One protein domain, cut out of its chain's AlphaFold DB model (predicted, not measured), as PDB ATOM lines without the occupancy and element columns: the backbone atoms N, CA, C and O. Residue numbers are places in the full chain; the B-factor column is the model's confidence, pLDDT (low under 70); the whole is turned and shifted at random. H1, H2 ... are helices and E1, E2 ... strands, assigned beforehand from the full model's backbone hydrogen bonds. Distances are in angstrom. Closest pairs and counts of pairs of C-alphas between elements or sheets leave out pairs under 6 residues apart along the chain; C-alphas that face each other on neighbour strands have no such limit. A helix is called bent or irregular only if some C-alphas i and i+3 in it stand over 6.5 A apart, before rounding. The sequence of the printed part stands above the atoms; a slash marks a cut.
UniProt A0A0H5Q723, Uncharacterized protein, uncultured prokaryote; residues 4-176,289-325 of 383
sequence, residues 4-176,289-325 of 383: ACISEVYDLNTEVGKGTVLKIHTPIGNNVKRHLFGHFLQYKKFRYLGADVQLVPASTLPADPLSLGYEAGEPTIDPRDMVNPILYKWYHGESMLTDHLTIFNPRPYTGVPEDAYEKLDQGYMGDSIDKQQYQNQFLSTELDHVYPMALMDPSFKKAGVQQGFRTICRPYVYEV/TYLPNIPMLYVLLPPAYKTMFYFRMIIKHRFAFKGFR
ATOM      1  N   ALA A   4     175.946 169.888 254.278       89.62
ATOM      2  CA  ALA A   4     175.848 168.536 254.805       89.62
ATOM      3  C   ALA A   4     176.815 167.608 254.069       89.62
ATOM      4  O   ALA A   4     177.177 167.852 252.912       89.62
ATOM      5  N   CYS A   5     177.239 166.543 254.740       90.00
ATOM      6  CA  CYS A   5     178.132 165.549 254.171       90.00
ATOM      7  C   CYS A   5     177.643 164.131 254.448       90.00
ATOM      8  O   CYS A   5     177.101 163.860 255.515       90.00
ATOM      9  N   ILE A   6     177.889 163.239 253.494       90.00
ATOM     10  CA  ILE A   6     177.644 161.798 253.613       90.00
ATOM     11  C   ILE A   6     178.948 161.092 253.274       90.00
ATOM     12  O   ILE A   6     179.652 161.518 252.358       90.00
ATOM     13  N   SER A   7     179.275 160.032 254.003       89.56
ATOM     14  CA  SER A   7     180.420 159.178 253.701       89.56
ATOM     15  C   SER A   7     179.971 157.779 253.314       89.56
ATOM     16  O   SER A   7     179.225 157.154 254.062       89.56
ATOM     17  N   GLU A   8     180.493 157.282 252.201       86.62
ATOM     18  CA  GLU A   8     180.353 155.902 251.749       86.62
ATOM     19  C   GLU A   8     181.718 155.217 251.837       86.62
ATOM     20  O   GLU A   8     182.757 155.834 251.572       86.62
ATOM     21  N   VAL A   9     181.724 153.957 252.265       90.00
ATOM     22  CA  VAL A   9     182.941 153.163 252.440       90.00
ATOM     23  C   VAL A   9     182.767 151.851 251.699       90.00
ATOM     24  O   VAL A   9     181.795 151.138 251.927       90.00
ATOM     25  N   TYR A  10     183.728 151.545 250.837       87.88
ATOM     26  CA  TYR A  10     183.734 150.362 249.994       87.88
ATOM     27  C   TYR A  10     185.028 149.588 250.213       87.88
ATOM     28  O   TYR A  10     186.118 150.150 250.088       87.88
ATOM     29  N   ASP A  11     184.907 148.300 250.510       87.94
ATOM     30  CA  ASP A  11     186.042 147.386 250.593       87.94
ATOM     31  C   ASP A  11     186.189 146.661 249.248       87.94
ATOM     32  O   ASP A  11     185.248 146.058 248.735       87.94
ATOM     33  N   LEU A  12     187.369 146.781 248.643       84.44
ATOM     34  CA  LEU A  12     187.682 146.340 247.287       84.44
ATOM     35  C   LEU A  12     188.893 145.406 247.304       84.44
ATOM     36  O   LEU A  12     189.827 145.595 248.083       84.44
ATOM     37  N   ASN A  13     188.915 144.439 246.392       84.00
ATOM     38  CA  ASN A  13     190.056 143.562 246.156       84.00
ATOM     39  C   ASN A  13     190.386 143.455 244.659       84.00
ATOM     40  O   ASN A  13     189.501 143.577 243.806       84.00
ATOM     41  N   THR A  14     191.662 143.230 244.340       81.69
ATOM     42  CA  THR A  14     192.098 142.893 242.976       81.69
ATOM     43  C   THR A  14     191.996 141.391 242.727       81.69
ATOM     44  O   THR A  14     192.137 140.581 243.642       81.69
ATOM     45  N   GLU A  15     191.761 141.017 241.470       79.31
ATOM     46  CA  GLU A  15     191.763 139.623 241.023       79.31
ATOM     47  C   GLU A  15     193.037 139.324 240.231       79.31
ATOM     48  O   GLU A  15     193.573 140.188 239.534       79.31
ATOM     49  N   VAL A  16     193.517 138.085 240.326       79.00
ATOM     50  CA  VAL A  16     194.709 137.645 239.595       79.00
ATOM     51  C   VAL A  16     194.405 137.573 238.098       79.00
ATOM     52  O   VAL A  16     193.394 137.009 237.680       79.00
ATOM     53  N   GLY A  17     195.288 138.148 237.286       73.62
ATOM     54  CA  GLY A  17     195.221 138.159 235.827       73.62
ATOM     55  C   GLY A  17     194.204 139.133 235.231       73.62
ATOM     56  O   GLY A  17     194.067 139.167 234.012       73.62
ATOM     57  N   LYS A  18     193.500 139.923 236.054       74.06
ATOM     58  CA  LYS A  18     192.511 140.900 235.588       74.06
ATOM     59  C   LYS A  18     192.777 142.264 236.189       74.06
ATOM     60  O   LYS A  18     192.965 142.396 237.398       74.06
ATOM     61  N   GLY A  19     192.723 143.293 235.359       75.56
ATOM     62  CA  GLY A  19     192.667 144.649 235.866       75.56
ATOM     63  C   GLY A  19     191.229 145.086 236.148       75.56
ATOM     64  O   GLY A  19     190.254 144.511 235.655       75.56
ATOM     65  N   THR A  20     191.086 146.103 236.995       79.50
ATOM     66  CA  THR A  20     189.776 146.631 237.396       79.50
ATOM     67  C   THR A  20     189.707 148.130 237.164       79.50
ATOM     68  O   THR A  20     190.631 148.865 237.498       79.50
ATOM     69  N   VAL A  21     188.577 148.584 236.636       82.25
ATOM     70  CA  VAL A  21     188.253 149.997 236.450       82.25
ATOM     71  C   VAL A  21     187.127 150.367 237.384       82.25
ATOM     72  O   VAL A  21     186.129 149.653 237.487       82.25
ATOM     73  N   LEU A  22     187.295 151.497 238.051       83.12
ATOM     74  CA  LEU A  22     186.303 152.093 238.923       83.12
ATOM     75  C   LEU A  22     185.957 153.468 238.359       83.12
ATOM     76  O   LEU A  22     186.825 154.336 238.228       83.12
ATOM     77  N   LYS A  23     184.685 153.669 238.029       83.00
ATOM     78  CA  LYS A  23     184.144 154.969 237.636       83.00
ATOM     79  C   LYS A  23     183.331 155.496 238.804       83.00
ATOM     80  O   LYS A  23     182.343 154.896 239.202       83.00
ATOM     81  N   ILE A  24     183.773 156.606 239.376       86.00
ATOM     82  CA  ILE A  24     183.081 157.263 240.481       86.00
ATOM     83  C   ILE A  24     182.192 158.339 239.900       86.00
ATOM     84  O   ILE A  24     182.662 159.212 239.160       86.00
ATOM     85  N   HIS A  25     180.933 158.312 240.296       84.38
ATOM     86  CA  HIS A  25     179.924 159.257 239.871       84.38
ATOM     87  C   HIS A  25     179.223 159.890 241.073       84.38
ATOM     88  O   HIS A  25     179.524 159.638 242.240       84.38
ATOM     89  N   THR A  26     178.345 160.835 240.783       82.19
ATOM     90  CA  THR A  26     177.378 161.375 241.740       82.19
ATOM     91  C   THR A  26     176.581 160.259 242.417       82.19
ATOM     92  O   THR A  26     176.163 159.332 241.722       82.19
ATOM     93  N   PRO A  27     176.286 160.367 243.720       76.81
ATOM     94  CA  PRO A  27     175.541 159.333 244.421       76.81
ATOM     95  C   PRO A  27     174.124 159.222 243.852       76.81
ATOM     96  O   PRO A  27     173.397 160.217 243.777       76.81
ATOM     97  N   ILE A  28     173.751 158.012 243.445       68.88
ATOM     98  CA  ILE A  28     172.417 157.689 242.931       68.88
ATOM     99  C   ILE A  28     171.615 156.907 243.977       68.88
ATOM    100  O   ILE A  28     172.146 156.393 244.960       68.88
ATOM    101  N   GLY A  29     170.303 156.814 243.771       60.72
ATOM    102  CA  GLY A  29     169.415 156.037 244.631       60.72
ATOM    103  C   GLY A  29     169.063 156.697 245.966       60.72
ATOM    104  O   GLY A  29     169.108 157.916 246.143       60.72
ATOM    105  N   ASN A  30     168.618 155.870 246.907       63.62
ATOM    106  CA  ASN A  30     167.986 156.289 248.154       63.62
ATOM    107  C   ASN A  30     168.997 156.547 249.283       63.62
ATOM    108  O   ASN A  30     168.608 157.016 250.349       63.62
ATOM    109  N   ASN A  31     170.291 156.274 249.081       68.69
ATOM    110  CA  ASN A  31     171.295 156.407 250.139       68.69
ATOM    111  C   ASN A  31     171.426 157.859 250.630       68.69
ATOM    112  O   ASN A  31     171.384 158.136 251.831       68.69
ATOM    113  N   VAL A  32     171.479 158.808 249.691       74.88
ATOM    114  CA  VAL A  32     171.536 160.244 250.001       74.88
ATOM    115  C   VAL A  32     170.275 160.700 250.724       74.88
ATOM    116  O   VAL A  32     170.347 161.455 251.693       74.88
ATOM    117  N   LYS A  33     169.119 160.200 250.278       69.62
ATOM    118  CA  LYS A  33     167.819 160.504 250.872       69.62
ATOM    119  C   LYS A  33     167.769 160.007 252.312       69.62
ATOM    120  O   LYS A  33     167.506 160.807 253.193       69.62
ATOM    121  N   ARG A  34     168.122 158.747 252.584       70.31
ATOM    122  CA  ARG A  34     168.099 158.169 253.941       70.31
ATOM    123  C   ARG A  34     168.901 158.985 254.958       70.31
ATOM    124  O   ARG A  34     168.458 159.131 256.090       70.31
ATOM    125  N   HIS A  35     170.041 159.539 254.554       78.50
ATOM    126  CA  HIS A  35     170.911 160.293 255.461       78.50
ATOM    127  C   HIS A  35     170.585 161.791 255.532       78.50
ATOM    128  O   HIS A  35     170.804 162.414 256.568       78.50
ATOM    129  N   LEU A  36     170.078 162.392 254.449       81.75
ATOM    130  CA  LEU A  36     169.841 163.839 254.356       81.75
ATOM    131  C   LEU A  36     168.371 164.218 254.156       81.75
ATOM    132  O   LEU A  36     168.085 165.361 253.803       81.75
ATOM    133  N   PHE A  37     167.433 163.306 254.423       78.00
ATOM    134  CA  PHE A  37     166.000 163.518 254.196       78.00
ATOM    135  C   PHE A  37     165.490 164.815 254.830       78.00
ATOM    136  O   PHE A  37     164.900 165.651 254.148       78.00
ATOM    137  N   GLY A  38     165.817 165.051 256.106       77.44
ATOM    138  CA  GLY A  38     165.409 166.269 256.812       77.44
ATOM    139  C   GLY A  38     165.914 167.554 256.146       77.44
ATOM    140  O   GLY A  38     165.182 168.540 256.071       77.44
ATOM    141  N   HIS A  39     167.123 167.537 255.577       83.88
ATOM    142  CA  HIS A  39     167.648 168.679 254.828       83.88
ATOM    143  C   HIS A  39     166.901 168.869 253.497       83.88
ATOM    144  O   HIS A  39     166.580 169.998 253.131       83.88
ATOM    145  N   PHE A  40     166.569 167.793 252.781       80.12
ATOM    146  CA  PHE A  40     165.781 167.902 251.550       80.12
ATOM    147  C   PHE A  40     164.358 168.422 251.796       80.12
ATOM    148  O   PHE A  40     163.849 169.183 250.975       80.12
ATOM    149  N   LEU A  41     163.751 168.100 252.943       77.88
ATOM    150  CA  LEU A  41     162.441 168.632 253.328       77.88
ATOM    151  C   LEU A  41     162.485 170.110 253.735       77.88
ATOM    152  O   LEU A  41     161.584 170.872 253.388       77.88
ATOM    153  N   GLN A  42     163.520 170.536 254.461       85.25
ATOM    154  CA  GLN A  42     163.622 171.893 255.017       85.25
ATOM    155  C   GLN A  42     164.152 172.941 254.035       85.25
ATOM    156  O   GLN A  42     164.032 174.139 254.290       85.25
ATOM    157  N   TYR A  43     164.746 172.542 252.912       86.88
ATOM    158  CA  TYR A  43     165.275 173.472 251.912       86.88
ATOM    159  C   TYR A  43     164.607 173.254 250.557       86.88
ATOM    160  O   TYR A  43     164.250 172.140 250.205       86.88
ATOM    161  N   LYS A  44     164.422 174.329 249.784       82.81
ATOM    162  CA  LYS A  44     163.846 174.286 248.427       82.81
ATOM    163  C   LYS A  44     164.864 173.864 247.378       82.81
ATOM    164  O   LYS A  44     164.495 173.279 246.370       82.81
ATOM    165  N   LYS A  45     166.133 174.224 247.588       87.25
ATOM    166  CA  LYS A  45     167.211 173.989 246.629       87.25
ATOM    167  C   LYS A  45     168.404 173.336 247.295       87.25
ATOM    168  O   LYS A  45     168.780 173.697 248.413       87.25
ATOM    169  N   PHE A  46     169.042 172.440 246.563       88.81
ATOM    170  CA  PHE A  46     170.299 171.823 246.942       88.81
ATOM    171  C   PHE A  46     171.302 171.914 245.795       88.81
ATOM    172  O   PHE A  46     170.952 172.115 244.636       88.81
ATOM    173  N   ARG A  47     172.580 171.812 246.124       90.31
ATOM    174  CA  ARG A  47     173.672 171.765 245.163       90.31
ATOM    175  C   ARG A  47     174.665 170.718 245.618       90.31
ATOM    176  O   ARG A  47     175.168 170.787 246.740       90.31
ATOM    177  N   TYR A  48     174.982 169.783 244.733       91.75
ATOM    178  CA  TYR A  48     176.066 168.842 244.968       91.75
ATOM    179  C   TYR A  48     177.405 169.513 244.637       91.75
ATOM    180  O   TYR A  48     177.630 169.963 243.516       91.75
ATOM    181  N   LEU A  49     178.277 169.647 245.640       91.56
ATOM    182  CA  LEU A  49     179.560 170.346 245.506       91.56
ATOM    183  C   LEU A  49     180.670 169.441 244.959       91.56
ATOM    184  O   LEU A  49     181.683 169.955 244.480       91.56
ATOM    185  N   GLY A  50     180.493 168.122 245.061       91.56
ATOM    186  CA  GLY A  50     181.489 167.111 244.719       91.56
ATOM    187  C   GLY A  50     181.767 166.136 245.859       91.56
ATOM    188  O   GLY A  50     181.083 166.143 246.889       91.56
ATOM    189  N   ALA A  51     182.797 165.315 245.667       92.62
ATOM    190  CA  ALA A  51     183.229 164.301 246.618       92.62
ATOM    191  C   ALA A  51     184.734 164.396 246.902       92.62
ATOM    192  O   ALA A  51     185.532 164.786 246.050       92.62
ATOM    193  N   ASP A  52     185.118 164.032 248.119       94.88
ATOM    194  CA  ASP A  52     186.503 163.748 248.493       94.88
ATOM    195  C   ASP A  52     186.677 162.229 248.475       94.88
ATOM    196  O   ASP A  52     186.047 161.526 249.266       94.88
ATOM    197  N   VAL A  53     187.456 161.742 247.514       93.81
ATOM    198  CA  VAL A  53     187.694 160.322 247.267       93.81
ATOM    199  C   VAL A  53     189.067 159.972 247.810       93.81
ATOM    200  O   VAL A  53     190.071 160.574 247.422       93.81
ATOM    201  N   GLN A  54     189.113 158.966 248.671       93.69
ATOM    202  CA  GLN A  54     190.342 158.427 249.224       93.69
ATOM    203  C   GLN A  54     190.380 156.918 249.014       93.69
ATOM    204  O   GLN A  54     189.476 156.214 249.449       93.69
ATOM    205  N   LEU A  55     191.441 156.424 248.387       91.75
ATOM    206  CA  LEU A  55     191.734 155.002 248.287       91.75
ATOM    207  C   LEU A  55     192.883 154.685 249.244       91.75
ATOM    208  O   LEU A  55     193.975 155.234 249.095       91.75
ATOM    209  N   VAL A  56     192.626 153.835 250.233       91.25
ATOM    210  CA  VAL A  56     193.584 153.441 251.270       91.25
ATOM    211  C   VAL A  56     193.897 151.955 251.107       91.25
ATOM    212  O   VAL A  56     192.973 151.145 251.159       91.25
ATOM    213  N   PRO A  57     195.161 151.557 250.915       88.94
ATOM    214  CA  PRO A  57     195.523 150.147 250.907       88.94
ATOM    215  C   PRO A  57     195.427 149.559 252.317       88.94
ATOM    216  O   PRO A  57     195.731 150.227 253.304       88.94
ATOM    217  N   ALA A  58     195.015 148.296 252.415       82.62
ATOM    218  CA  ALA A  58     194.905 147.599 253.695       82.62
ATOM    219  C   ALA A  58     196.281 147.335 254.333       82.62
ATOM    220  O   ALA A  58     196.407 147.372 255.555       82.62
ATOM    221  N   SER A  59     197.315 147.108 253.512       73.25
ATOM    222  CA  SER A  59     198.706 147.005 253.962       73.25
ATOM    223  C   SER A  59     199.460 148.283 253.607       73.25
ATOM    224  O   SER A  59     199.692 148.576 252.436       73.25
ATOM    225  N   THR A  60     199.813 149.050 254.635       69.75
ATOM    226  CA  THR A  60     200.587 150.300 254.523       69.75
ATOM    227  C   THR A  60     202.057 150.108 254.883       69.75
ATOM    228  O   THR A  60     202.851 151.040 254.755       69.75
ATOM    229  N   LEU A  61     202.428 148.909 255.344       72.88
ATOM    230  CA  LEU A  61     203.816 148.584 255.628       72.88
ATOM    231  C   LEU A  61     204.556 148.353 254.306       72.88
ATOM    232  O   LEU A  61     204.042 147.630 253.446       72.88
ATOM    233  N   PRO A  62     205.749 148.950 254.135       71.00
ATOM    234  CA  PRO A  62     206.565 148.692 252.962       71.00
ATOM    235  C   PRO A  62     206.865 147.197 252.882       71.00
ATOM    236  O   PRO A  62     207.128 146.552 253.900       71.00
ATOM    237  N   ALA A  63     206.798 146.644 251.671       70.94
ATOM    238  CA  ALA A  63     207.108 145.234 251.473       70.94
ATOM    239  C   ALA A  63     208.587 144.992 251.801       70.94
ATOM    240  O   ALA A  63     209.453 145.757 251.371       70.94
ATOM    241  N   ASP A  64     208.864 143.935 252.565       75.19
ATOM    242  CA  ASP A  64     210.232 143.507 252.851       75.19
ATOM    243  C   ASP A  64     210.921 143.100 251.533       75.19
ATOM    244  O   ASP A  64     210.379 142.256 250.809       75.19
ATOM    245  N   PRO A  65     212.102 143.661 251.201       68.38
ATOM    246  CA  PRO A  65     212.860 143.283 250.013       68.38
ATOM    247  C   PRO A  65     213.135 141.780 249.895       68.38
ATOM    248  O   PRO A  65     213.216 141.275 248.779       68.38
ATOM    249  N   LEU A  66     213.252 141.059 251.017       74.06
ATOM    250  CA  LEU A  66     213.473 139.606 251.029       74.06
ATOM    251  C   LEU A  66     212.222 138.802 250.657       74.06
ATOM    252  O   LEU A  66     212.320 137.631 250.310       74.06
ATOM    253  N   SER A  67     211.047 139.430 250.712       68.75
ATOM    254  CA  SER A  67     209.773 138.816 250.333       68.75
ATOM    255  C   SER A  67     209.431 139.016 248.851       68.75
ATOM    256  O   SER A  67     208.365 138.581 248.421       68.75
ATOM    257  N   LEU A  68     210.292 139.673 248.061       73.31
ATOM    258  CA  LEU A  68     210.105 139.864 246.619       73.31
ATOM    259  C   LEU A  68     210.782 138.731 245.844       73.31
ATOM    260  O   LEU A  68     211.994 138.548 245.939       73.31
ATOM    261  N   GLY A  69     210.020 137.987 245.042       71.56
ATOM    262  CA  GLY A  69     210.568 136.834 244.331       71.56
ATOM    263  C   GLY A  69     209.679 136.316 243.207       71.56
ATOM    264  O   GLY A  69     208.453 136.395 243.261       71.56
ATOM    265  N   TYR A  70     210.324 135.763 242.177       66.88
ATOM    266  CA  TYR A  70     209.656 135.170 241.013       66.88
ATOM    267  C   TYR A  70     209.444 133.655 241.142       66.88
ATOM    268  O   TYR A  70     208.791 133.062 240.284       66.88
ATOM    269  N   GLU A  71     209.992 133.012 242.179       65.00
ATOM    270  CA  GLU A  71     209.865 131.564 242.347       65.00
ATOM    271  C   GLU A  71     208.417 131.162 242.674       65.00
ATOM    272  O   GLU A  71     207.716 131.756 243.508       65.00
ATOM    273  N   ALA A  72     207.939 130.157 241.941       52.00
ATOM    274  CA  ALA A  72     206.603 129.608 242.087       52.00
ATOM    275  C   ALA A  72     206.547 128.711 243.334       52.00
ATOM    276  O   ALA A  72     207.320 127.765 243.444       52.00
ATOM    277  N   GLY A  73     205.616 128.987 244.253       56.47
ATOM    278  CA  GLY A  73     205.361 128.152 245.436       56.47
ATOM    279  C   GLY A  73     205.663 128.811 246.785       56.47
ATOM    280  O   GLY A  73     205.117 128.369 247.791       56.47
ATOM    281  N   GLU A  74     206.438 129.895 246.818       61.62
ATOM    282  CA  GLU A  74     206.624 130.691 248.037       61.62
ATOM    283  C   GLU A  74     205.592 131.834 248.134       61.62
ATOM    284  O   GLU A  74     205.195 132.381 247.094       61.62
ATOM    285  N   PRO A  75     205.183 132.254 249.354       62.31
ATOM    286  CA  PRO A  75     204.284 133.393 249.597       62.31
ATOM    287  C   PRO A  75     204.959 134.752 249.318       62.31
ATOM    288  O   PRO A  75     204.663 135.760 249.956       62.31
ATOM    289  N   THR A  76     205.898 134.773 248.377       69.50
ATOM    290  CA  THR A  76     206.640 135.943 247.928       69.50
ATOM    291  C   THR A  76     205.798 136.788 246.977       69.50
ATOM    292  O   THR A  76     205.031 136.274 246.156       69.50
ATOM    293  N   ILE A  77     205.946 138.103 247.109       74.88
ATOM    294  CA  ILE A  77     205.257 139.122 246.324       74.88
ATOM    295  C   ILE A  77     205.954 139.252 244.965       74.88
ATOM    296  O   ILE A  77     207.184 139.333 244.903       74.88
ATOM    297  N   ASP A  78     205.185 139.294 243.872       80.38
ATOM    298  CA  ASP A  78     205.761 139.568 242.551       80.38
ATOM    299  C   ASP A  78     206.194 141.046 242.499       80.38
ATOM    300  O   ASP A  78     205.375 141.939 242.736       80.38
ATOM    301  N   PRO A  79     207.458 141.366 242.180       79.69
ATOM    302  CA  PRO A  79     207.895 142.757 242.068       79.69
ATOM    303  C   PRO A  79     207.115 143.560 241.013       79.69
ATOM    304  O   PRO A  79     207.010 144.779 241.141       79.69
ATOM    305  N   ARG A  80     206.515 142.919 239.998       80.94
ATOM    306  CA  ARG A  80     205.644 143.597 239.017       80.94
ATOM    307  C   ARG A  80     204.379 144.158 239.664       80.94
ATOM    308  O   ARG A  80     203.943 145.245 239.288       80.94
ATOM    309  N   ASP A  81     203.847 143.463 240.666       81.19
ATOM    310  CA  ASP A  81     202.669 143.887 241.430       81.19
ATOM    311  C   ASP A  81     202.964 145.126 242.298       81.19
ATOM    312  O   ASP A  81     202.076 145.935 242.555       81.19
ATOM    313  N   MET A  82     204.221 145.309 242.718       81.25
ATOM    314  CA  MET A  82     204.668 146.469 243.507       81.25
ATOM    315  C   MET A  82     205.034 147.689 242.662       81.25
ATOM    316  O   MET A  82     204.876 148.824 243.112       81.25
ATOM    317  N   VAL A  83     205.547 147.470 241.450       84.00
ATOM    318  CA  VAL A  83     206.036 148.549 240.577       84.00
ATOM    319  C   VAL A  83     204.909 149.188 239.767       84.00
ATOM    320  O   VAL A  83     204.986 150.375 239.446       84.00
ATOM    321  N   ASN A  84     203.861 148.435 239.441       87.38
ATOM    322  CA  ASN A  84     202.751 148.935 238.639       87.38
ATOM    323  C   ASN A  84     201.891 149.939 239.431       87.38
ATOM    324  O   ASN A  84     201.277 149.560 240.425       87.38
ATOM    325  N   PRO A  85     201.818 151.219 239.016       90.19
ATOM    326  CA  PRO A  85     201.069 152.225 239.757       90.19
ATOM    327  C   PRO A  85     199.556 152.123 239.531       90.19
ATOM    328  O   PRO A  85     199.078 151.769 238.459       90.19
ATOM    329  N   ILE A  86     198.784 152.574 240.513       90.88
ATOM    330  CA  ILE A  86     197.365 152.878 240.325       90.88
ATOM    331  C   ILE A  86     197.262 154.131 239.455       90.88
ATOM    332  O   ILE A  86     197.896 155.149 239.757       90.88
ATOM    333  N   LEU A  87     196.459 154.076 238.391       91.69
ATOM    334  CA  LEU A  87     196.235 155.222 237.512       91.69
ATOM    335  C   LEU A  87     194.884 155.857 237.822       91.69
ATOM    336  O   LEU A  87     193.890 155.165 238.013       91.69
ATOM    337  N   TYR A  88     194.817 157.182 237.860       92.12
ATOM    338  CA  TYR A  88     193.545 157.878 238.021       92.12
ATOM    339  C   TYR A  88     193.512 159.193 237.248       92.12
ATOM    340  O   TYR A  88     194.513 159.903 237.148       92.12
ATOM    341  N   LYS A  89     192.338 159.542 236.723       90.69
ATOM    342  CA  LYS A  89     192.086 160.822 236.058       90.69
ATOM    343  C   LYS A  89     190.694 161.342 236.375       90.69
ATOM    344  O   LYS A  89     189.776 160.590 236.695       90.69
ATOM    345  N   TRP A  90     190.537 162.654 236.288       90.44
ATOM    346  CA  TRP A  90     189.224 163.283 236.348       90.44
ATOM    347  C   TRP A  90     188.442 162.941 235.082       90.44
ATOM    348  O   TRP A  90     188.964 163.066 233.980       90.44
ATOM    349  N   TYR A  91     187.192 162.521 235.241       84.31
ATOM    350  CA  TYR A  91     186.385 161.985 234.146       84.31
ATOM    351  C   TYR A  91     185.208 162.909 233.830       84.31
ATOM    352  O   TYR A  91     184.154 162.803 234.443       84.31
ATOM    353  N   HIS A  92     185.436 163.884 232.942       83.19
ATOM    354  CA  HIS A  92     184.458 164.918 232.581       83.19
ATOM    355  C   HIS A  92     184.723 165.404 231.151       83.19
ATOM    356  O   HIS A  92     185.867 165.363 230.690       83.19
ATOM    357  N   GLY A  93     183.690 165.919 230.479       75.88
ATOM    358  CA  GLY A  93     183.809 166.535 229.155       75.88
ATOM    359  C   GLY A  93     184.494 165.636 228.126       75.88
ATOM    360  O   GLY A  93     184.167 164.457 228.011       75.88
ATOM    361  N   GLU A  94     185.486 166.175 227.420       71.50
ATOM    362  CA  GLU A  94     186.240 165.452 226.386       71.50
ATOM    363  C   GLU A  94     186.963 164.203 226.913       71.50
ATOM    364  O   GLU A  94     187.146 163.239 226.173       71.50
ATOM    365  N   SER A  95     187.310 164.151 228.206       69.25
ATOM    366  CA  SER A  95     187.941 162.961 228.792       69.25
ATOM    367  C   SER A  95     187.029 161.729 228.773       69.25
ATOM    368  O   SER A  95     187.539 160.610 228.792       69.25
ATOM    369  N   MET A  96     185.706 161.920 228.693       69.50
ATOM    370  CA  MET A  96     184.738 160.830 228.534       69.50
ATOM    371  C   MET A  96     184.779 160.217 227.128       69.50
ATOM    372  O   MET A  96     184.524 159.030 226.976       69.50
ATOM    373  N   LEU A  97     185.137 161.008 226.108       65.12
ATOM    374  CA  LEU A  97     185.266 160.535 224.723       65.12
ATOM    375  C   LEU A  97     186.505 159.651 224.535       65.12
ATOM    376  O   LEU A  97     186.546 158.810 223.646       65.12
ATOM    377  N   THR A  98     187.511 159.842 225.391       62.66
ATOM    378  CA  THR A  98     188.783 159.103 225.387       62.66
ATOM    379  C   THR A  98     188.780 157.885 226.317       62.66
ATOM    380  O   THR A  98     189.835 157.449 226.778       62.66
ATOM    381  N   ASP A  99     187.605 157.374 226.686       67.44
ATOM    382  CA  ASP A  99     187.515 156.166 227.502       67.44
ATOM    383  C   ASP A  99     187.908 154.936 226.674       67.44
ATOM    384  O   ASP A  99     187.372 154.704 225.594       67.44
ATOM    385  N   HIS A 100     188.846 154.142 227.182       59.81
ATOM    386  CA  HIS A 100     189.325 152.935 226.507       59.81
ATOM    387  C   HIS A 100     188.401 151.723 226.721       59.81
ATOM    388  O   HIS A 100     188.576 150.701 226.066       59.81
ATOM    389  N   LEU A 101     187.409 151.826 227.614       60.50
ATOM    390  CA  LEU A 101     186.427 150.779 227.896       60.50
ATOM    391  C   LEU A 101     185.026 151.254 227.512       60.50
ATOM    392  O   LEU A 101     184.208 151.607 228.359       60.50
ATOM    393  N   THR A 102     184.742 151.257 226.212       51.06
ATOM    394  CA  THR A 102     183.467 151.717 225.636       51.06
ATOM    395  C   THR A 102     182.369 150.650 225.597       51.06
ATOM    396  O   THR A 102     181.356 150.840 224.932       51.06
ATOM    397  N   ILE A 103     182.515 149.526 226.310       45.41
ATOM    398  CA  ILE A 103     181.580 148.389 226.173       45.41
ATOM    399  C   ILE A 103     180.205 148.682 226.799       45.41
ATOM    400  O   ILE A 103     179.196 148.173 226.321       45.41
ATOM    401  N   PHE A 104     180.132 149.553 227.806       42.75
ATOM    402  CA  PHE A 104     178.861 150.028 228.341       42.75
ATOM    403  C   PHE A 104     178.869 151.548 228.330       42.75
ATOM    404  O   PHE A 104     179.640 152.178 229.058       42.75
ATOM    405  N   ASN A 105     177.999 152.140 227.508       38.72
ATOM    406  CA  ASN A 105     177.586 153.519 227.728       38.72
ATOM    407  C   ASN A 105     177.242 153.643 229.221       38.72
ATOM    408  O   ASN A 105     176.497 152.787 229.717       38.72
ATOM    409  N   PRO A 106     177.770 154.643 229.957       42.38
ATOM    410  CA  PRO A 106     177.230 154.929 231.277       42.38
ATOM    411  C   PRO A 106     175.716 155.027 231.106       42.38
ATOM    412  O   PRO A 106     175.253 155.639 230.134       42.38
ATOM    413  N   ARG A 107     174.959 154.338 231.974       44.91
ATOM    414  CA  ARG A 107     173.492 154.334 231.896       44.91
ATOM    415  C   ARG A 107     173.038 155.780 231.672       44.91
ATOM    416  O   ARG A 107     173.588 156.664 232.338       44.91
ATOM    417  N   PRO A 108     172.130 156.040 230.713       38.16
ATOM    418  CA  PRO A 108     171.752 157.403 230.372       38.16
ATOM    419  C   PRO A 108     171.361 158.171 231.636       38.16
ATOM    420  O   PRO A 108     170.970 157.584 232.639       38.16
ATOM    421  N   TYR A 109     171.450 159.497 231.591       36.25
ATOM    422  CA  TYR A 109     171.106 160.398 232.700       36.25
ATOM    423  C   TYR A 109     169.729 160.096 233.346       36.25
ATOM    424  O   TYR A 109     169.499 160.427 234.505       36.25
ATOM    425  N   THR A 110     168.835 159.440 232.600       37.06
ATOM    426  CA  THR A 110     167.485 158.998 232.982       37.06
ATOM    427  C   THR A 110     167.325 157.475 233.081       37.06
ATOM    428  O   THR A 110     166.217 156.990 233.283       37.06
ATOM    429  N   GLY A 111     168.402 156.715 232.886       37.38
ATOM    430  CA  GLY A 111     168.442 155.258 232.815       37.38
ATOM    431  C   GLY A 111     168.243 154.624 234.180       37.38
ATOM    432  O   GLY A 111     169.182 154.107 234.787       37.38
ATOM    433  N   VAL A 112     167.004 154.670 234.651       45.72
ATOM    434  CA  VAL A 112     166.453 153.682 235.572       45.72
ATOM    435  C   VAL A 112     166.733 152.305 234.935       45.72
ATOM    436  O   VAL A 112     166.508 152.168 233.731       45.72
ATOM    437  N   PRO A 113     167.315 151.323 235.656       45.59
ATOM    438  CA  PRO A 113     167.451 149.957 235.147       45.59
ATOM    439  C   PRO A 113     166.145 149.494 234.480       45.59
ATOM    440  O   PRO A 113     165.069 149.877 234.935       45.59
ATOM    441  N   GLU A 114     166.219 148.693 233.418       44.62
ATOM    442  CA  GLU A 114     165.037 148.150 232.716       44.62
ATOM    443  C   GLU A 114     164.090 147.412 233.695       44.62
ATOM    444  O   GLU A 114     162.877 147.405 233.542       44.62
ATOM    445  N   ASP A 115     164.659 146.922 234.795       43.41
ATOM    446  CA  ASP A 115     164.058 146.254 235.948       43.41
ATOM    447  C   ASP A 115     163.774 147.169 237.164       43.41
ATOM    448  O   ASP A 115     163.483 146.693 238.266       43.41
ATOM    449  N   ALA A 116     163.884 148.489 237.009       43.47
ATOM    450  CA  ALA A 116     163.634 149.461 238.071       43.47
ATOM    451  C   ALA A 116     162.365 150.299 237.872       43.47
ATOM    452  O   ALA A 116     161.953 150.941 238.837       43.47
ATOM    453  N   TYR A 117     161.682 150.213 236.723       41.53
ATOM    454  CA  TYR A 117     160.306 150.719 236.591       41.53
ATOM    455  C   TYR A 117     159.354 150.014 237.577       41.53
ATOM    456  O   TYR A 117     158.587 150.686 238.261       41.53
ATOM    457  N   GLU A 118     159.515 148.700 237.786       41.91
ATOM    458  CA  GLU A 118     158.798 147.944 238.833       41.91
ATOM    459  C   GLU A 118     159.240 148.294 240.271       41.91
ATOM    460  O   GLU A 118     158.547 147.967 241.233       41.91
ATOM    461  N   LYS A 119     160.386 148.968 240.456       39.56
ATOM    462  CA  LYS A 119     160.989 149.244 241.777       39.56
ATOM    463  C   LYS A 119     160.999 150.723 242.165       39.56
ATOM    464  O   LYS A 119     161.549 151.062 243.215       39.56
ATOM    465  N   LEU A 120     160.388 151.609 241.373       42.81
ATOM    466  CA  LEU A 120     160.269 153.040 241.701       42.81
ATOM    467  C   LEU A 120     159.513 153.275 243.022       42.81
ATOM    468  O   LEU A 120     159.795 154.254 243.717       42.81
ATOM    469  N   ASP A 121     158.636 152.343 243.405       41.81
ATOM    470  CA  ASP A 121     157.906 152.357 244.679       41.81
ATOM    471  C   ASP A 121     158.718 151.759 245.855       41.81
ATOM    472  O   ASP A 121     158.447 152.038 247.018       41.81
ATOM    473  N   GLN A 122     159.782 150.988 245.582       42.66
ATOM    474  CA  GLN A 122     160.535 150.233 246.604       42.66
ATOM    475  C   GLN A 122     161.876 150.856 247.026       42.66
ATOM    476  O   GLN A 122     162.593 150.286 247.846       42.66
ATOM    477  N   GLY A 123     162.224 152.048 246.533       46.50
ATOM    478  CA  GLY A 123     163.438 152.752 246.949       46.50
ATOM    479  C   GLY A 123     164.720 152.069 246.461       46.50
ATOM    480  O   GLY A 123     165.310 151.233 247.138       46.50
ATOM    481  N   TYR A 124     165.216 152.494 245.301       47.91
ATOM    482  CA  TYR A 124     166.463 151.989 244.725       47.91
ATOM    483  C   TYR A 124     167.667 152.210 245.662       47.91
ATOM    484  O   TYR A 124     168.013 153.355 245.963       47.91
ATOM    485  N   MET A 125     168.329 151.142 246.116       48.31
ATOM    486  CA  MET A 125     169.664 151.235 246.718       48.31
ATOM    487  C   MET A 125     170.668 151.484 245.592       48.31
ATOM    488  O   MET A 125     170.891 150.610 244.764       48.31
ATOM    489  N   GLY A 126     171.192 152.705 245.514       53.31
ATOM    490  CA  GLY A 126     172.188 153.086 244.521       53.31
ATOM    491  C   GLY A 126     173.571 153.212 245.151       53.31
ATOM    492  O   GLY A 126     173.674 153.573 246.324       53.31
ATOM    493  N   ASP A 127     174.598 152.930 244.356       55.88
ATOM    494  CA  ASP A 127     176.012 153.087 244.704       55.88
ATOM    495  C   ASP A 127     176.603 154.311 243.998       55.88
ATOM    496  O   ASP A 127     176.065 154.756 242.992       55.88
ATOM    497  N   SER A 128     177.714 154.862 244.487       57.59
ATOM    498  CA  SER A 128     178.420 155.970 243.808       57.59
ATOM    499  C   SER A 128     179.536 155.504 242.864       57.59
ATOM    500  O   SER A 128     180.357 156.316 242.418       57.59
ATOM    501  N   ILE A 129     179.638 154.193 242.633       57.97
ATOM    502  CA  ILE A 129     180.749 153.563 241.922       57.97
ATOM    503  C   ILE A 129     180.216 152.521 240.949       57.97
ATOM    504  O   ILE A 129     179.565 151.563 241.360       57.97
ATOM    505  N   ASP A 130     180.644 152.629 239.697       63.34
ATOM    506  CA  ASP A 130     180.557 151.549 238.725       63.34
ATOM    507  C   ASP A 130     181.898 150.799 238.674       63.34
ATOM    508  O   ASP A 130     182.968 151.406 238.546       63.34
ATOM    509  N   LYS A 131     181.851 149.464 238.759       67.75
ATOM    510  CA  LYS A 131     183.019 148.578 238.617       67.75
ATOM    511  C   LYS A 131     182.945 147.846 237.285       67.75
ATOM    512  O   LYS A 131     181.971 147.151 237.012       67.75
ATOM    513  N   GLN A 132     184.017 147.917 236.505       67.38
ATOM    514  CA  GLN A 132     184.180 147.120 235.295       67.38
ATOM    515  C   GLN A 132     185.514 146.379 235.345       67.38
ATOM    516  O   GLN A 132     186.570 146.981 235.527       67.38
ATOM    517  N   GLN A 133     185.471 145.058 235.190       61.31
ATOM    518  CA  GLN A 133     186.679 144.269 234.965       61.31
ATOM    519  C   GLN A 133     187.044 144.347 233.489       61.31
ATOM    520  O   GLN A 133     186.161 144.285 232.632       61.31
ATOM    521  N   TYR A 134     188.332 144.468 233.192       63.91
ATOM    522  CA  TYR A 134     188.823 144.310 231.833       63.91
ATOM    523  C   TYR A 134     189.652 143.033 231.752       63.91
ATOM    524  O   TYR A 134     190.516 142.753 232.583       63.91
ATOM    525  N   GLN A 135     189.289 142.215 230.771       55.78
ATOM    526  CA  GLN A 135     189.958 140.984 230.396       55.78
ATOM    527  C   GLN A 135     189.744 140.813 228.890       55.78
ATOM    528  O   GLN A 135     188.652 141.093 228.392       55.78
ATOM    529  N   ASN A 136     190.758 140.337 228.164       49.78
ATOM    530  CA  ASN A 136     190.602 139.921 226.770       49.78
ATOM    531  C   ASN A 136     189.628 138.732 226.702       49.78
ATOM    532  O   ASN A 136     190.022 137.581 226.860       49.78
ATOM    533  N   GLN A 137     188.338 139.013 226.509       48.06
ATOM    534  CA  GLN A 137     187.288 137.994 226.419       48.06
ATOM    535  C   GLN A 137     187.166 137.358 225.026       48.06
ATOM    536  O   GLN A 137     186.404 136.407 224.878       48.06
ATOM    537  N   PHE A 138     187.920 137.825 224.021       47.44
ATOM    538  CA  PHE A 138     187.738 137.365 222.638       47.44
ATOM    539  C   PHE A 138     188.922 136.623 222.006       47.44
ATOM    540  O   PHE A 138     188.676 135.830 221.104       47.44
ATOM    541  N   LEU A 139     190.163 136.771 222.486       45.34
ATOM    542  CA  LEU A 139     191.296 135.936 222.057       45.34
ATOM    543  C   LEU A 139     192.312 135.771 223.194       45.34
ATOM    544  O   LEU A 139     192.876 136.737 223.701       45.34
ATOM    545  N   SER A 140     192.561 134.522 223.582       52.38
ATOM    546  CA  SER A 140     193.377 134.097 224.728       52.38
ATOM    547  C   SER A 140     194.897 134.283 224.563       52.38
ATOM    548  O   SER A 140     195.663 133.756 225.368       52.38
ATOM    549  N   THR A 141     195.352 135.018 223.546       47.31
ATOM    550  CA  THR A 141     196.781 135.176 223.210       47.31
ATOM    551  C   THR A 141     197.268 136.621 223.143       47.31
ATOM    552  O   THR A 141     198.469 136.834 222.992       47.31
ATOM    553  N   GLU A 142     196.390 137.619 223.261       47.94
ATOM    554  CA  GLU A 142     196.799 139.026 223.212       47.94
ATOM    555  C   GLU A 142     197.020 139.603 224.615       47.94
ATOM    556  O   GLU A 142     196.281 139.320 225.562       47.94
ATOM    557  N   LEU A 143     198.067 140.421 224.742       49.16
ATOM    558  CA  LEU A 143     198.346 141.224 225.928       49.16
ATOM    559  C   LEU A 143     197.201 142.219 226.157       49.16
ATOM    560  O   LEU A 143     196.715 142.865 225.229       49.16
ATOM    561  N   ASP A 144     196.784 142.346 227.411       64.44
ATOM    562  CA  ASP A 144     195.865 143.380 227.873       64.44
ATOM    563  C   ASP A 144     196.442 144.772 227.554       64.44
ATOM    564  O   ASP A 144     197.472 145.170 228.104       64.44
ATOM    565  N   HIS A 145     195.822 145.483 226.609       70.12
ATOM    566  CA  HIS A 145     196.339 146.742 226.070       70.12
ATOM    567  C   HIS A 145     195.796 147.980 226.799       70.12
ATOM    568  O   HIS A 145     196.377 149.058 226.680       70.12
ATOM    569  N   VAL A 146     194.734 147.848 227.599       77.31
ATOM    570  CA  VAL A 146     194.065 148.995 228.241       77.31
ATOM    571  C   VAL A 146     194.982 149.649 229.272       77.31
ATOM    572  O   VAL A 146     195.203 150.860 229.247       77.31
ATOM    573  N   TYR A 147     195.570 148.837 230.150       82.69
ATOM    574  CA  TYR A 147     196.502 149.310 231.169       82.69
ATOM    575  C   TYR A 147     197.781 149.947 230.595       82.69
ATOM    576  O   TYR A 147     198.100 151.072 230.989       82.69
ATOM    577  N   PRO A 148     198.519 149.317 229.656       82.06
ATOM    578  CA  PRO A 148     199.712 149.935 229.082       82.06
ATOM    579  C   PRO A 148     199.401 151.179 228.237       82.06
ATOM    580  O   PRO A 148     200.190 152.119 228.273       82.06
ATOM    581  N   MET A 149     198.259 151.249 227.538       79.81
ATOM    582  CA  MET A 149     197.851 152.480 226.841       79.81
ATOM    583  C   MET A 149     197.571 153.618 227.829       79.81
ATOM    584  O   MET A 149     198.078 154.724 227.647       79.81
ATOM    585  N   ALA A 150     196.857 153.341 228.925       82.50
ATOM    586  CA  ALA A 150     196.630 154.321 229.986       82.50
ATOM    587  C   ALA A 150     197.934 154.742 230.693       82.50
ATOM    588  O   ALA A 150     198.052 155.875 231.153       82.50
ATOM    589  N   LEU A 151     198.938 153.859 230.758       85.00
ATOM    590  CA  LEU A 151     200.247 154.169 231.341       85.00
ATOM    591  C   LEU A 151     201.053 155.172 230.496       85.00
ATOM    592  O   LEU A 151     201.861 155.929 231.058       85.00
ATOM    593  N   MET A 152     200.844 155.149 229.174       84.19
ATOM    594  CA  MET A 152     201.449 156.065 228.200       84.19
ATOM    595  C   MET A 152     200.705 157.403 228.094       84.19
ATOM    596  O   MET A 152     201.309 158.391 227.678       84.19
ATOM    597  N   ASP A 153     199.428 157.461 228.481       85.44
ATOM    598  CA  ASP A 153     198.636 158.692 228.466       85.44
ATOM    599  C   ASP A 153     199.050 159.635 229.625       85.44
ATOM    600  O   ASP A 153     198.892 159.291 230.802       85.44
ATOM    601  N   PRO A 154     199.559 160.852 229.332       84.75
ATOM    602  CA  PRO A 154     199.977 161.810 230.355       84.75
ATOM    603  C   PRO A 154     198.815 162.400 231.169       84.75
ATOM    604  O   PRO A 154     199.060 163.045 232.190       84.75
ATOM    605  N   SER A 155     197.559 162.213 230.746       86.12
ATOM    606  CA  SER A 155     196.383 162.689 231.481       86.12
ATOM    607  C   SER A 155     196.166 161.937 232.802       86.12
ATOM    608  O   SER A 155     195.563 162.476 233.739       86.12
ATOM    609  N   PHE A 156     196.691 160.712 232.906       89.56
ATOM    610  CA  PHE A 156     196.596 159.896 234.106       89.56
ATOM    611  C   PHE A 156     197.648 160.277 235.143       89.56
ATOM    612  O   PHE A 156     198.856 160.299 234.900       89.56
ATOM    613  N   LYS A 157     197.176 160.493 236.367       92.25
ATOM    614  CA  LYS A 157     198.027 160.578 237.548       92.25
ATOM    615  C   LYS A 157     198.338 159.183 238.062       92.25
ATOM    616  O   LYS A 157     197.525 158.271 237.940       92.25
ATOM    617  N   LYS A 158     199.521 159.043 238.653       92.81
ATOM    618  CA  LYS A 158     200.075 157.776 239.133       92.81
ATOM    619  C   LYS A 158     200.132 157.803 240.655       92.81
ATOM    620  O   LYS A 158     200.582 158.791 241.232       92.81
ATOM    621  N   ALA A 159     199.682 156.732 241.288       91.00
ATOM    622  CA  ALA A 159     199.741 156.528 242.728       91.00
ATOM    623  C   ALA A 159     200.374 155.170 243.042       91.00
ATOM    624  O   ALA A 159     200.166 154.199 242.317       91.00
ATOM    625  N   GLY A 160     201.157 155.092 244.118       87.25
ATOM    626  CA  GLY A 160     201.743 153.827 244.555       87.25
ATOM    627  C   GLY A 160     200.681 152.895 245.140       87.25
ATOM    628  O   GLY A 160     199.810 153.341 245.886       87.25
ATOM    629  N   VAL A 161     200.786 151.595 244.859       84.81
ATOM    630  CA  VAL A 161     199.853 150.569 245.361       84.81
ATOM    631  C   VAL A 161     199.805 150.534 246.897       84.81
ATOM    632  O   VAL A 161     198.735 150.373 247.471       84.81
ATOM    633  N   GLN A 162     200.932 150.784 247.571       84.56
ATOM    634  CA  GLN A 162     201.029 150.807 249.042       84.56
ATOM    635  C   GLN A 162     200.734 152.174 249.678       84.56
ATOM    636  O   GLN A 162     200.547 152.268 250.889       84.56
ATOM    637  N   GLN A 163     200.675 153.242 248.879       86.44
ATOM    638  CA  GLN A 163     200.376 154.593 249.364       86.44
ATOM    639  C   GLN A 163     198.898 154.957 249.169       86.44
ATOM    640  O   GLN A 163     198.339 155.727 249.952       86.44
ATOM    641  N   GLY A 164     198.261 154.408 248.130       88.12
ATOM    642  CA  GLY A 164     196.935 154.833 247.703       88.12
ATOM    643  C   GLY A 164     196.930 156.280 247.205       88.12
ATOM    644  O   GLY A 164     197.964 156.835 246.825       88.12
ATOM    645  N   PHE A 165     195.758 156.912 247.194       93.56
ATOM    646  CA  PHE A 165     195.638 158.322 246.821       93.56
ATOM    647  C   PHE A 165     194.444 158.994 247.491       93.56
ATOM    648  O   PHE A 165     193.512 158.349 247.968       93.56
ATOM    649  N   ARG A 166     194.455 160.327 247.476       94.25
ATOM    650  CA  ARG A 166     193.310 161.157 247.841       94.25
ATOM    651  C   ARG A 166     193.140 162.272 246.824       94.25
ATOM    652  O   ARG A 166     194.112 162.935 246.464       94.25
ATOM    653  N   THR A 167     191.918 162.488 246.359       94.06
ATOM    654  CA  THR A 167     191.602 163.550 245.405       94.06
ATOM    655  C   THR A 167     190.194 164.087 245.617       94.06
ATOM    656  O   THR A 167     189.299 163.383 246.076       94.06
ATOM    657  N   ILE A 168     189.994 165.347 245.246       93.31
ATOM    658  CA  ILE A 168     188.677 165.976 245.242       93.31
ATOM    659  C   ILE A 168     188.155 165.952 243.806       93.31
ATOM    660  O   ILE A 168     188.833 166.405 242.878       93.31
ATOM    661  N   CYS A 169     186.940 165.450 243.625       90.94
ATOM    662  CA  CYS A 169     186.233 165.431 242.354       90.94
ATOM    663  C   CYS A 169     184.963 166.290 242.441       90.94
ATOM    664  O   CYS A 169     184.401 166.494 243.519       90.94
ATOM    665  N   ARG A 170     184.544 166.876 241.315       91.69
ATOM    666  CA  ARG A 170     183.378 167.769 241.238       91.69
ATOM    667  C   ARG A 170     182.563 167.430 239.997       91.69
ATOM    668  O   ARG A 170     183.176 167.220 238.964       91.69
ATOM    669  N   PRO A 171     181.226 167.441 240.052       89.31
ATOM    670  CA  PRO A 171     180.411 167.217 238.864       89.31
ATOM    671  C   PRO A 171     180.550 168.408 237.906       89.31
ATOM    672  O   PRO A 171     180.194 169.536 238.261       89.31
ATOM    673  N   TYR A 172     181.049 168.163 236.698       88.56
ATOM    674  CA  TYR A 172     181.084 169.153 235.622       88.56
ATOM    675  C   TYR A 172     180.135 168.731 234.509       88.56
ATOM    676  O   TYR A 172     180.118 167.571 234.109       88.56
ATOM    677  N   VAL A 173     179.358 169.690 234.020       83.88
ATOM    678  CA  VAL A 173     178.376 169.504 232.954       83.88
ATOM    679  C   VAL A 173     178.557 170.593 231.906       83.88
ATOM    680  O   VAL A 173     179.110 171.656 232.194       83.88
ATOM    681  N   TYR A 174     178.095 170.328 230.689       81.62
ATOM    682  CA  TYR A 174     177.947 171.372 229.685       81.62
ATOM    683  C   TYR A 174     176.582 172.035 229.838       81.62
ATOM    684  O   TYR A 174     175.563 171.361 229.985       81.62
ATOM    685  N   GLU A 175     176.556 173.363 229.807       76.69
ATOM    686  CA  GLU A 175     175.300 174.117 229.851       76.69
ATOM    687  C   GLU A 175     174.599 174.047 228.504       76.69
ATOM    688  O   GLU A 175     175.258 174.131 227.470       76.69
ATOM    689  N   VAL A 176     173.273 173.930 228.507       72.38
ATOM    690  CA  VAL A 176     172.488 174.016 227.274       72.38
ATOM    691  C   VAL A 176     172.333 175.490 226.891       72.38
ATOM    692  O   VAL A 176     171.907 176.302 227.712       72.38
ATOM    693  N   THR A 289     164.092 163.494 245.762       62.47
ATOM    694  CA  THR A 289     165.250 164.205 245.222       62.47
ATOM    695  C   THR A 289     166.077 163.240 244.377       62.47
ATOM    696  O   THR A 289     166.659 162.301 244.921       62.47
ATOM    697  N   TYR A 290     166.161 163.458 243.068       64.31
ATOM    698  CA  TYR A 290     167.075 162.706 242.211       64.31
ATOM    699  C   TYR A 290     168.281 163.556 241.833       64.31
ATOM    700  O   TYR A 290     168.150 164.645 241.275       64.31
ATOM    701  N   LEU A 291     169.468 163.047 242.160       71.88
ATOM    702  CA  LEU A 291     170.704 163.564 241.602       71.88
ATOM    703  C   LEU A 291     170.981 162.786 240.312       71.88
ATOM    704  O   LEU A 291     170.900 161.555 240.321       71.88
ATOM    705  N   PRO A 292     171.280 163.472 239.206       70.94
ATOM    706  CA  PRO A 292     171.598 162.775 237.977       70.94
ATOM    707  C   PRO A 292     172.917 162.039 238.062       70.94
ATOM    708  O   PRO A 292     173.827 162.538 238.715       70.94
ATOM    709  N   ASN A 293     173.035 160.929 237.331       71.50
ATOM    710  CA  ASN A 293     174.285 160.192 237.207       71.50
ATOM    711  C   ASN A 293     175.303 160.978 236.358       71.50
ATOM    712  O   ASN A 293     175.247 160.968 235.129       71.50
ATOM    713  N   ILE A 294     176.214 161.691 237.021       78.31
ATOM    714  CA  ILE A 294     177.316 162.428 236.401       78.31
ATOM    715  C   ILE A 294     178.628 161.797 236.873       78.31
ATOM    716  O   ILE A 294     178.932 161.849 238.073       78.31
ATOM    717  N   PRO A 295     179.438 161.233 235.966       81.12
ATOM    718  CA  PRO A 295     180.716 160.661 236.340       81.12
ATOM    719  C   PRO A 295     181.736 161.773 236.643       81.12
ATOM    720  O   PRO A 295     181.642 162.887 236.132       81.12
ATOM    721  N   MET A 296     182.673 161.494 237.551       87.50
ATOM    722  CA  MET A 296     183.610 162.490 238.093       87.50
ATOM    723  C   MET A 296     185.054 161.980 238.187       87.50
ATOM    724  O   MET A 296     186.003 162.749 238.036       87.50
ATOM    725  N   LEU A 297     185.274 160.698 238.478       88.81
ATOM    726  CA  LEU A 297     186.627 160.147 238.583       88.81
ATOM    727  C   LEU A 297     186.703 158.798 237.887       88.81
ATOM    728  O   LEU A 297     185.806 157.976 238.019       88.81
ATOM    729  N   TYR A 298     187.808 158.578 237.192       87.06
ATOM    730  CA  TYR A 298     188.167 157.304 236.600       87.06
ATOM    731  C   TYR A 298     189.415 156.790 237.304       87.06
ATOM    732  O   TYR A 298     190.424 157.497 237.370       87.06
ATOM    733  N   VAL A 299     189.346 155.576 237.837       88.62
ATOM    734  CA  VAL A 299     190.443 154.910 238.539       88.62
ATOM    735  C   VAL A 299     190.680 153.564 237.876       88.62
ATOM    736  O   VAL A 299     189.751 152.784 237.690       88.62
ATOM    737  N   LEU A 300     191.929 153.292 237.533       86.69
ATOM    738  CA  LEU A 300     192.386 152.059 236.923       86.69
ATOM    739  C   LEU A 300     193.358 151.375 237.879       86.69
ATOM    740  O   LEU A 300     194.433 151.898 238.184       86.69
ATOM    741  N   LEU A 301     192.956 150.206 238.365       87.00
ATOM    742  CA  LEU A 301     193.797 149.343 239.176       87.00
ATOM    743  C   LEU A 301     194.610 148.426 238.257       87.00
ATOM    744  O   LEU A 301     194.031 147.845 237.332       87.00
ATOM    745  N   PRO A 302     195.924 148.274 238.508       84.50
ATOM    746  CA  PRO A 302     196.755 147.376 237.725       84.50
ATOM    747  C   PRO A 302     196.274 145.924 237.848       84.50
ATOM    748  O   PRO A 302     195.727 145.545 238.888       84.50
ATOM    749  N   PRO A 303     196.495 145.096 236.814       81.19
ATOM    750  CA  PRO A 303     196.283 143.662 236.932       81.19
ATOM    751  C   PRO A 303     197.258 143.079 237.961       81.19
ATOM    752  O   PRO A 303     198.449 143.395 237.937       81.19
ATOM    753  N   ALA A 304     196.751 142.227 238.849       79.69
ATOM    754  CA  ALA A 304     197.580 141.481 239.790       79.69
ATOM    755  C   ALA A 304     198.126 140.211 239.125       79.69
ATOM    756  O   ALA A 304     197.368 139.467 238.507       79.69
ATOM    757  N   TYR A 305     199.418 139.926 239.262       77.94
ATOM    758  CA  TYR A 305     200.055 138.734 238.699       77.94
ATOM    759  C   TYR A 305     200.082 137.573 239.690       77.94
ATOM    760  O   TYR A 305     199.752 136.447 239.319       77.94
ATOM    761  N   LYS A 306     200.448 137.836 240.947       77.00
ATOM    762  CA  LYS A 306     200.568 136.797 241.984       77.00
ATOM    763  C   LYS A 306     199.868 137.199 243.277       77.00
ATOM    764  O   LYS A 306     199.278 136.350 243.941       77.00
ATOM    765  N   THR A 307     199.903 138.483 243.626       75.62
ATOM    766  CA  THR A 307     199.412 138.995 244.911       75.62
ATOM    767  C   THR A 307     198.130 139.801 244.774       75.62
ATOM    768  O   THR A 307     198.033 140.725 243.973       75.62
ATOM    769  N   MET A 308     197.125 139.455 245.580       79.81
ATOM    770  CA  MET A 308     195.883 140.221 245.663       79.81
ATOM    771  C   MET A 308     196.060 141.387 246.633       79.81
ATOM    772  O   MET A 308     196.501 141.203 247.769       79.81
ATOM    773  N   PHE A 309     195.671 142.581 246.200       82.38
ATOM    774  CA  PHE A 309     195.644 143.764 247.045       82.38
ATOM    775  C   PHE A 309     194.234 144.040 247.521       82.38
ATOM    776  O   PHE A 309     193.269 143.941 246.763       82.38
ATOM    777  N   TYR A 310     194.145 144.442 248.784       87.56
ATOM    778  CA  TYR A 310     192.916 144.890 249.409       87.56
ATOM    779  C   TYR A 310     192.990 146.398 249.607       87.56
ATOM    780  O   TYR A 310     193.976 146.922 250.135       87.56
ATOM    781  N   PHE A 311     191.936 147.088 249.198       90.00
ATOM    782  CA  PHE A 311     191.805 148.528 249.309       90.00
ATOM    783  C   PHE A 311     190.488 148.882 249.980       90.00
ATOM    784  O   PHE A 311     189.461 148.257 249.740       90.00
ATOM    785  N   ARG A 312     190.508 149.950 250.766       91.00
ATOM    786  CA  ARG A 312     189.320 150.624 251.264       91.00
ATOM    787  C   ARG A 312     189.173 151.949 250.541       91.00
ATOM    788  O   ARG A 312     190.037 152.820 250.648       91.00
ATOM    789  N   MET A 313     188.076 152.114 249.819       90.12
ATOM    790  CA  MET A 313     187.709 153.380 249.210       90.12
ATOM    791  C   MET A 313     186.708 154.112 250.095       90.12
ATOM    792  O   MET A 313     185.685 153.563 250.486       90.12
ATOM    793  N   ILE A 314     187.013 155.362 250.413       92.62
ATOM    794  CA  ILE A 314     186.181 156.246 251.218       92.62
ATOM    795  C   ILE A 314     185.780 157.414 250.328       92.62
ATOM    796  O   ILE A 314     186.642 158.146 249.837       92.62
ATOM    797  N   ILE A 315     184.480 157.609 250.143       92.44
ATOM    798  CA  ILE A 315     183.924 158.707 249.354       92.44
ATOM    799  C   ILE A 315     183.120 159.602 250.286       92.44
ATOM    800  O   ILE A 315     182.138 159.175 250.882       92.44
ATOM    801  N   LYS A 316     183.536 160.861 250.436       93.12
ATOM    802  CA  LYS A 316     182.821 161.861 251.240       93.12
ATOM    803  C   LYS A 316     182.131 162.872 250.336       93.12
ATOM    804  O   LYS A 316     182.764 163.813 249.853       93.12
ATOM    805  N   HIS A 317     180.832 162.696 250.146       91.69
ATOM    806  CA  HIS A 317     179.953 163.582 249.391       91.69
ATOM    807  C   HIS A 317     179.666 164.872 250.160       91.69
ATOM    808  O   HIS A 317     179.439 164.844 251.370       91.69
ATOM    809  N   ARG A 318     179.649 166.012 249.459       93.00
ATOM    810  CA  ARG A 318     179.359 167.330 250.042       93.00
ATOM    811  C   ARG A 318     178.180 167.996 249.343       93.00
ATOM    812  O   ARG A 318     178.186 168.176 248.125       93.00
ATOM    813  N   PHE A 319     177.215 168.447 250.134       92.44
ATOM    814  CA  PHE A 319     176.003 169.117 249.678       92.44
ATOM    815  C   PHE A 319     175.895 170.509 250.297       92.44
ATOM    816  O   PHE A 319     176.270 170.723 251.450       92.44
ATOM    817  N   ALA A 320     175.373 171.457 249.526       93.12
ATOM    818  CA  ALA A 320     174.968 172.772 250.001       93.12
ATOM    819  C   ALA A 320     173.463 172.943 249.811       93.12
ATOM    820  O   ALA A 320     172.921 172.532 248.787       93.12
ATOM    821  N   PHE A 321     172.803 173.598 250.760       91.88
ATOM    822  CA  PHE A 321     171.364 173.845 250.708       91.88
ATOM    823  C   PHE A 321     171.052 175.347 250.695       91.88
ATOM    824  O   PHE A 321     171.830 176.173 251.186       91.88
ATOM    825  N   LYS A 322     169.922 175.725 250.090       91.50
ATOM    826  CA  LYS A 322     169.458 177.116 250.005       91.50
ATOM    827  C   LYS A 322     167.932 177.190 249.980       91.50
ATOM    828  O   LYS A 322     167.256 176.323 249.439       91.50
ATOM    829  N   GLY A 323     167.409 178.293 250.516       86.12
ATOM    830  CA  GLY A 323     165.986 178.617 250.477       86.12
ATOM    831  C   GLY A 323     165.209 177.774 251.473       86.12
ATOM    832  O   GLY A 323     164.573 176.805 251.080       86.12
ATOM    833  N   PHE A 324     165.294 178.136 252.750       87.56
ATOM    834  CA  PHE A 324     164.557 177.472 253.821       87.56
ATOM    835  C   PHE A 324     163.050 177.444 253.507       87.56
ATOM    836  O   PHE A 324     162.489 178.432 253.020       87.56
ATOM    837  N   ARG A 325     162.407 176.305 253.752       76.31
ATOM    838  CA  ARG A 325     160.962 176.088 253.652       76.31
ATOM    839  C   ARG A 325     160.481 175.400 254.923       76.31
ATOM    840  O   ARG A 325     161.216 174.631 255.534       76.31
TER     841      ARG A 325
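What this domain is: This is residues 4 to 176 and 289 to 325 of the 383 residues of an uncharacterized protein of uncultured prokaryote (UniProt A0A0H5Q723). Two antiparallel sheets lie face to face as an elongated sandwich, their strands nearly in line at 4 degrees: E5 E2 E9 E4 E6 in one, E1 E10 E3 E7 in the other. H1 covers E1 and E10 near one end of the long axis, H4 crosses the outside of the five-stranded sheet, the loop of residues 58 to 78 makes the opposite end, and residues 137 to 142 stick out. The printed part has 210 residues, with elements in the order E1 E2 H1 E3 H2 E4 H3 E5 H4 E6 E7 E8 E9 E10, of mixed class, helices and strands. It is compact, with a radius of gyration of the C-alphas of 19.4 A and spans of 66 by 38 by 35 A.

How they stand to each other: Start at E1, residues 4 to 13, an edge strand antiparallel to E10, residues 310 to 324; N 8 and O 315 are 2.8 A apart. E10 also neighbours E3, residues 43 to 57 (N 52 and O 316, 2.9 A), and E3 neighbours E7, residues 165 to 169 (N 53 and O 167, 2.9 A). In the other sheet look at E2, residues 19 to 25, between E5, residues 129 to 134 (N 23 and O 130, 2.9 A), and E9, residues 295 to 301 (N 22 and O 299, 2.8 A). E9 neighbours E4, residues 86 to 90 (N 89 and O 298, 2.9 A), and E4 neighbours E6, residues 157 to 159 (N 88 and O 157, 2.9 A). These N and O pairs are within hydrogen-bond range. The facing parts of this sandwich, two sheets face to face, are 10.7 A centre to centre. H1, residues 31 to 42, makes two layers with the sheet E1 E10 E3 E7, a helix on one face of a sheet; it runs along the strands, 10 degrees from E10 on the local plane, at a height over the sheet of 8.2 A, and its closest C-alphas to E10 are Gln 42 and Phe 324, 5.8 A. H4, residues 146 to 152, lies over E9, on which 4 of its 7 C-alphas fall, and only just not over E4, on which 2 fall; it runs across the strands at 80 degrees to E9 on the local plane, at a height over the sheet of 9.1 A, and the C-alphas of Tyr 147 and Leu 300 are the closest of H4 and E9, 7.6 A apart. H3, residues 94 to 97, only grazes that sheet; H2, residues 79 to 83, is on neither sheet. E7 runs on into E8, residues 172 to 176, which pairs with no named strand. Every O i to N i+4 pair is within range in H2 and H4, 6 of 8 in H1, and H3 is too short for one.

Where its parts are: Find C-alpha 4 at (175.848, 168.536, 254.805); E1 runs 30.0 A from there. H1, irregular with C-alphas 35 and 38 at 8.2 A, is 18.0 A long. E3 is 38.2 A long and bends by 51 degrees at residue 46. E10 covers 43.4 A and ends at C-alpha 324, (164.557, 177.472, 253.821).

The domain as a whole: The C-alphas of Glu 71 and Arg 325 are the two farthest apart, 67.1 A. Residues 177 to 288 are not printed; C-alphas 176 and 289 are 21.7 A apart across the cut. The links E3 to H2, H3 to E5 and E5 to H4 are long. Mean pLDDT of the printed part is 74.7; 67 residues are under 70, among them residues 95 to 144.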